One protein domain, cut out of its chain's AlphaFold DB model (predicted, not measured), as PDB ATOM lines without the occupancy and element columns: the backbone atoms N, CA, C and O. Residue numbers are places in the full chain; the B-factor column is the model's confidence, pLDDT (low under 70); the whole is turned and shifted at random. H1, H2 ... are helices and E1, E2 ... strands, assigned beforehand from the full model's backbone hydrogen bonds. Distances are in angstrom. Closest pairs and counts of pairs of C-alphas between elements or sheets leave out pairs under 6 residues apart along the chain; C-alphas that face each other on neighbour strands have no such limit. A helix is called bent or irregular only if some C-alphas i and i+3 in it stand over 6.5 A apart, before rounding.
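This is residues 62 to 109 of the 122 residues of an uncharacterized protein of Vitiosangium sp. GDMCC 1.1324 (UniProt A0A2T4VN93). One strongly twisted sheet of four antiparallel strands, E1 to E4, zigzags from edge to edge and makes the body, with the short helix H1 at the end of E4. After H1 the last residues, 103 to 109, make a tail with no named element. The printed part has 48 residues, with four named strands and then one named helix along the chain; the sheet's order is E1, E2, E3, E4, and the class is mostly strand. The whole is compact, with a radius of gyration of the C-alphas of 10.8 A, and flat, spanning 29 by 25 by 13 A.

E4, residues 91 to 97, is the longest strand at 17.5 A, and E3, residues 81 to 86, measures 16.1 A. E2, residues 69 to 73, measures 12.9 A. E1, residues 62 to 66, measures 11.3 A and begins at C-alpha 62 (16.089, 3.403, -42.725). H1, residues 98 to 102, measures 8.5 A and ends at C-alpha 102 (5.218, 21.400, -54.945).

The strands form a meander, each the antiparallel neighbour of the one before. The hairpin E2 and E3 has directions 160 degrees apart, with N 70 and O 85 at 2.7 A, within hydrogen-bond range. In the hairpin E3 and E4, at 154 degrees, N 82 and O 96 are 2.8 A apart. In the hairpin E1 and E2, at 157 degrees, N 71 and O 64 are 2.8 A apart. The edge strands E1 and E4 are apart. H1 only grazes the sheet, with residues 98 to 100; its closest C-alphas to E3 are those of Ala 99 and Pro 81, 5.1 A. H1 is irregular, but only just: C-alphas 99 and 102 are 7.0 A apart. In H1, 0 of 1 O i to N i+4 pairs and 1 of 2 O i to N i+3 pairs are within hydrogen-bond range.

The two C-alphas farthest apart, those of Gly 88 and Gly 102, are 29.8 A apart. The printed part has no cut, and no link is long. Mean pLDDT of the printed part is 88.1, and no printed residue of this model is under 70.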
ATOM      1  N   VAL A  62      15.122   2.583 -43.454       94.44
ATOM      2  CA  VAL A  62      16.089   3.403 -42.725       94.44
ATOM      3  C   VAL A  62      17.365   3.460 -43.558       94.44
ATOM      4  O   VAL A  62      18.057   2.456 -43.698       94.44
ATOM      5  N   ASP A  63      17.671   4.638 -44.090       93.50
ATOM      6  CA  ASP A  63      18.853   4.881 -44.915       93.50
ATOM      7  C   ASP A  63      20.077   5.143 -44.029       93.50
ATOM      8  O   ASP A  63      21.101   4.460 -44.109       93.50
ATOM      9  N   LYS A  64      19.962   6.108 -43.110       92.69
ATOM     10  CA  LYS A  64      21.046   6.451 -42.188       92.69
ATOM     11  C   LYS A  64      20.509   6.976 -40.862       92.69
ATOM     12  O   LYS A  64      19.374   7.422 -40.753       92.69
ATOM     13  N   THR A  65      21.341   6.929 -39.830       93.75
ATOM     14  CA  THR A  65      21.086   7.559 -38.533       93.75
ATOM     15  C   THR A  65      22.243   8.488 -38.193       93.75
ATOM     16  O   THR A  65      23.397   8.061 -38.234       93.75
ATOM     17  N   CYS A  66      21.937   9.745 -37.874       92.62
ATOM     18  CA  CYS A  66      22.920  10.788 -37.599       92.62
ATOM     19  C   CYS A  66      22.494  11.602 -36.374       92.62
ATOM     20  O   CYS A  66      21.446  12.252 -36.369       92.62
ATOM     21  N   GLY A  67      23.289  11.529 -35.303       91.44
ATOM     22  CA  GLY A  67      22.916  12.088 -34.004       91.44
ATOM     23  C   GLY A  67      21.590  11.507 -33.500       91.44
ATOM     24  O   GLY A  67      21.441  10.292 -33.395       91.44
ATOM     25  N   ASN A  68      20.621  12.386 -33.220       91.94
ATOM     26  CA  ASN A  68      19.272  12.012 -32.770       91.94
ATOM     27  C   ASN A  68      18.261  11.866 -33.915       91.94
ATOM     28  O   ASN A  68      17.082  11.638 -33.652       91.94
ATOM     29  N   LEU A  69      18.686  12.007 -35.170       94.00
ATOM     30  CA  LEU A  69      17.806  11.917 -36.327       94.00
ATOM     31  C   LEU A  69      18.045  10.622 -37.105       94.00
ATOM     32  O   LEU A  69      19.170  10.130 -37.202       94.00
ATOM     33  N   VAL A  70      16.980  10.100 -37.699       94.81
ATOM     34  CA  VAL A  70      16.969   8.960 -38.615       94.81
ATOM     35  C   VAL A  70      16.447   9.434 -39.959       94.81
ATOM     36  O   VAL A  70      15.375  10.030 -40.037       94.81
ATOM     37  N   GLY A  71      17.219   9.183 -41.005       94.06
ATOM     38  CA  GLY A  71      16.818   9.389 -42.384       94.06
ATOM     39  C   GLY A  71      16.116   8.138 -42.892       94.06
ATOM     40  O   GLY A  71      16.700   7.053 -42.890       94.06
ATOM     41  N   VAL A  72      14.861   8.288 -43.300       95.12
ATOM     42  CA  VAL A  72      14.049   7.219 -43.878       95.12
ATOM     43  C   VAL A  72      13.814   7.538 -45.346       95.12
ATOM     44  O   VAL A  72      13.128   8.508 -45.680       95.12
ATOM     45  N   ASN A  73      14.378   6.713 -46.225       93.94
ATOM     46  CA  ASN A  73      14.174   6.827 -47.659       93.94
ATOM     47  C   ASN A  73      12.905   6.066 -48.055       93.94
ATOM     48  O   ASN A  73      12.856   4.844 -47.952       93.94
ATOM     49  N   CYS A  74      11.893   6.779 -48.542       93.25
ATOM     50  CA  CYS A  74      10.673   6.192 -49.093       93.25
ATOM     51  C   CYS A  74      10.649   6.377 -50.610       93.25
ATOM     52  O   CYS A  74       9.704   6.934 -51.168       93.25
ATOM     53  N   ARG A  75      11.709   5.897 -51.270       91.19
ATOM     54  CA  ARG A  75      11.925   5.962 -52.722       91.19
ATOM     55  C   ARG A  75      12.190   7.356 -53.296       91.19
ATOM     56  O   ARG A  75      11.681   7.708 -54.365       91.19
ATOM     57  N   SER A  76      12.982   8.168 -52.602       87.31
ATOM     58  CA  SER A  76      13.354   9.520 -53.048       87.31
ATOM     59  C   SER A  76      14.031   9.587 -54.422       87.31
ATOM     60  O   SER A  76      14.018  10.641 -55.054       87.31
ATOM     61  N   GLU A  77      14.538   8.468 -54.939       85.31
ATOM     62  CA  GLU A  77      15.098   8.329 -56.284       85.31
ATOM     63  C   GLU A  77      14.064   8.338 -57.427       85.31
ATOM     64  O   GLU A  77      14.432   8.595 -58.572       85.31
ATOM     65  N   VAL A  78      12.784   8.064 -57.138       87.19
ATOM     66  CA  VAL A  78      11.665   8.075 -58.109       87.19
ATOM     67  C   VAL A  78      10.544   9.032 -57.687       87.19
ATOM     68  O   VAL A  78       9.366   8.732 -57.865       87.19
ATOM     69  N   ASP A  79      10.911  10.166 -57.091       84.50
ATOM     70  CA  ASP A  79       9.989  11.186 -56.569       84.50
ATOM     71  C   ASP A  79       9.217  10.774 -55.301       84.50
ATOM     72  O   ASP A  79       8.182  11.349 -54.955       84.50
ATOM     73  N   GLY A  80       9.741   9.809 -54.549       86.94
ATOM     74  CA  GLY A  80       9.260   9.495 -53.210       86.94
ATOM     75  C   GLY A  80       9.729  10.498 -52.143       86.94
ATOM     76  O   GLY A  80      10.661  11.281 -52.361       86.94
ATOM     77  N   PRO A  81       9.088  10.521 -50.967       90.81
ATOM     78  CA  PRO A  81       9.542  11.340 -49.854       90.81
ATOM     79  C   PRO A  81      10.807  10.770 -49.195       90.81
ATOM     80  O   PRO A  81      11.073   9.569 -49.211       90.81
ATOM     81  N   TYR A  82      11.571  11.654 -48.567       93.06
ATOM     82  CA  TYR A  82      12.643  11.319 -47.637       93.06
ATOM     83  C   TYR A  82      12.323  11.974 -46.296       93.06
ATOM     84  O   TYR A  82      12.252  13.201 -46.213       93.06
ATOM     85  N   TYR A  83      12.120  11.180 -45.252       92.81
ATOM     86  CA  TYR A  83      11.729  11.683 -43.937       92.81
ATOM     87  C   TYR A  83      12.936  11.775 -43.013       92.81
ATOM     88  O   TYR A  83      13.699  10.821 -42.883       92.81
ATOM     89  N   TYR A  84      13.071  12.900 -42.321       93.50
ATOM     90  CA  TYR A  84      13.963  13.027 -41.176       93.50
ATOM     91  C   TYR A  84      13.128  12.868 -39.910       93.50
ATOM     92  O   TYR A  84      12.212  13.651 -39.666       93.50
ATOM     93  N   VAL A  85      13.433  11.849 -39.113       94.06
ATOM     94  CA  VAL A  85      12.652  11.449 -37.937       94.06
ATOM     95  C   VAL A  85      13.511  11.549 -36.685       94.06
ATOM     96  O   VAL A  85      14.638  11.071 -36.665       94.06
ATOM     97  N   GLU A  86      12.992  12.147 -35.621       93.56
ATOM     98  CA  GLU A  86      13.659  12.178 -34.321       93.56
ATOM     99  C   GLU A  86      13.509  10.840 -33.583       93.56
ATOM    100  O   GLU A  86      12.409  10.302 -33.428       93.56
ATOM    101  N   GLN A  87      14.627  10.300 -33.100       90.44
ATOM    102  CA  GLN A  87      14.655   9.049 -32.349       90.44
ATOM    103  C   GLN A  87      13.943   9.185 -31.004       90.44
ATOM    104  O   GLN A  87      14.075  10.182 -30.296       90.44
ATOM    105  N   GLY A  88      13.204   8.146 -30.624       88.75
ATOM    106  CA  GLY A  88      12.504   8.064 -29.340       88.75
ATOM    107  C   GLY A  88      11.171   8.808 -29.310       88.75
ATOM    108  O   GLY A  88      10.248   8.352 -28.639       88.75
ATOM    109  N   THR A  89      11.032   9.896 -30.068       90.75
ATOM    110  CA  THR A  89       9.737  10.556 -30.269       90.75
ATOM    111  C   THR A  89       9.052  10.104 -31.544       90.75
ATOM    112  O   THR A  89       7.852  10.325 -31.635       90.75
ATOM    113  N   ASN A  90       9.770   9.478 -32.492       92.38
ATOM    114  CA  ASN A  90       9.284   9.076 -33.821       92.38
ATOM    115  C   ASN A  90       8.663  10.256 -34.602       92.38
ATOM    116  O   ASN A  90       7.871  10.073 -35.525       92.38
ATOM    117  N   ARG A  91       9.018  11.496 -34.238       92.00
ATOM    118  CA  ARG A  91       8.459  12.708 -34.835       92.00
ATOM    119  C   ARG A  91       9.187  13.049 -36.127       92.00
ATOM    120  O   ARG A  91      10.409  13.164 -36.127       92.00
ATOM    121  N   ILE A  92       8.444  13.283 -37.201       91.00
ATOM    122  CA  ILE A  92       8.992  13.807 -38.452       91.00
ATOM    123  C   ILE A  92       9.369  15.271 -38.211       91.00
ATOM    124  O   ILE A  92       8.518  16.094 -37.873       91.00
ATOM    125  N   VAL A  93      10.658  15.583 -38.323       90.25
ATOM    126  CA  VAL A  93      11.178  16.947 -38.155       90.25
ATOM    127  C   VAL A  93      11.203  17.716 -39.467       90.25
ATOM    128  O   VAL A  93      11.044  18.930 -39.451       90.25
ATOM    129  N   GLU A  94      11.397  17.015 -40.580       89.06
ATOM    130  CA  GLU A  94      11.413  17.591 -41.918       89.06
ATOM    131  C   GLU A  94      11.116  16.487 -42.935       89.06
ATOM    132  O   GLU A  94      11.596  15.355 -42.799       89.06
ATOM    133  N   THR A  95      10.352  16.820 -43.970       90.75
ATOM    134  CA  THR A  95      10.140  15.937 -45.122       90.75
ATOM    135  C   THR A  95      10.769  16.545 -46.368       90.75
ATOM    136  O   THR A  95      10.519  17.702 -46.701       90.75
ATOM    137  N   CYS A  96      11.566  15.744 -47.067       89.25
ATOM    138  CA  CYS A  96      12.355  16.114 -48.235       89.25
ATOM    139  C   CYS A  96      12.089  15.168 -49.422       89.25
ATOM    140  O   CYS A  96      11.213  14.305 -49.361       89.25
ATOM    141  N   GLY A  97      12.840  15.312 -50.519       86.38
ATOM    142  CA  GLY A  97      12.717  14.457 -51.708       86.38
ATOM    143  C   GLY A  97      11.599  14.906 -52.651       86.38
ATOM    144  O   GLY A  97      11.350  16.104 -52.800       86.38
ATOM    145  N   GLY A  98      10.905  13.960 -53.284       82.81
ATOM    146  CA  GLY A  98       9.835  14.251 -54.246       82.81
ATOM    147  C   GLY A  98       8.622  14.964 -53.641       82.81
ATOM    148  O   GLY A  98       7.922  15.700 -54.335       82.81
ATOM    149  N   ALA A  99       8.439  14.886 -52.317       80.94
ATOM    150  CA  ALA A  99       7.452  15.695 -51.595       80.94
ATOM    151  C   ALA A  99       7.649  17.214 -51.793       80.94
ATOM    152  O   ALA A  99       6.691  17.987 -51.685       80.94
ATOM    153  N   CYS A 100       8.868  17.637 -52.145       83.44
ATOM    154  CA  CYS A 100       9.236  19.031 -52.387       83.44
ATOM    155  C   CYS A 100       8.958  19.530 -53.799       83.44
ATOM    156  O   CYS A 100       9.180  20.710 -54.072       83.44
ATOM    157  N   MET A 101       8.444  18.690 -54.699       78.81
ATOM    158  CA  MET A 101       8.117  19.113 -56.065       78.81
ATOM    159  C   MET A 101       7.063  20.231 -56.113       78.81
ATOM    160  O   MET A 101       7.061  21.031 -57.044       78.81
ATOM    161  N   GLY A 102       6.191  20.313 -55.103       76.62
ATOM    162  CA  GLY A 102       5.218  21.400 -54.945       76.62
ATOM    163  C   GLY A 102       5.787  22.691 -54.341       76.62
ATOM    164  O   GLY A 102       5.052  23.667 -54.212       76.62
ATOM    165  N   GLY A 103       7.072  22.709 -53.976       77.69
ATOM    166  CA  GLY A 103       7.717  23.807 -53.258       77.69
ATOM    167  C   GLY A 103       7.627  23.695 -51.725       77.69
ATOM    168  O   GLY A 103       6.995  22.773 -51.200       77.69
ATOM    169  N   PRO A 104       8.288  24.619 -51.002       82.56
ATOM    170  CA  PRO A 104       8.330  24.637 -49.540       82.56
ATOM    171  C   PRO A 104       6.957  24.928 -48.925       82.56
ATOM    172  O   PRO A 104       6.284  25.880 -49.324       82.56
ATOM    173  N   ARG A 105       6.574  24.139 -47.918       81.44
ATOM    174  CA  ARG A 105       5.329  24.270 -47.143       81.44
ATOM    175  C   ARG A 105       5.654  24.306 -45.642       81.44
ATOM    176  O   ARG A 105       5.592  23.280 -44.962       81.44
ATOM    177  N   PRO A 106       6.038  25.480 -45.105       79.94
ATOM    178  CA  PRO A 106       6.527  25.606 -43.735       79.94
ATOM    179  C   PRO A 106       5.451  25.377 -42.671       79.94
ATOM    180  O   PRO A 106       5.783  24.897 -41.591       79.94
ATOM    181  N   GLU A 107       4.177  25.662 -42.963       75.50
ATOM    182  CA  GLU A 107       3.063  25.301 -42.073       75.50
ATOM    183  C   GLU A 107       2.935  23.788 -41.824       75.50
ATOM    184  O   GLU A 107       2.416  23.386 -40.786       75.50
ATOM    185  N   GLU A 108       3.442  22.963 -42.740       72.50
ATOM    186  CA  GLU A 108       3.356  21.500 -42.698       72.50
ATOM    187  C   GLU A 108       4.710  20.836 -42.372       72.50
ATOM    188  O   GLU A 108       4.805  19.613 -42.372       72.50
ATOM    189  N   GLY A 109       5.771  21.612 -42.104       71.81
ATOM    190  CA  GLY A 109       7.119  21.063 -41.873       71.81
ATOM    191  C   GLY A 109       7.701  20.346 -43.101       71.81
ATOM    192  O   GLY A 109       8.407  19.344 -42.975       71.81
TER     193      GLY A 109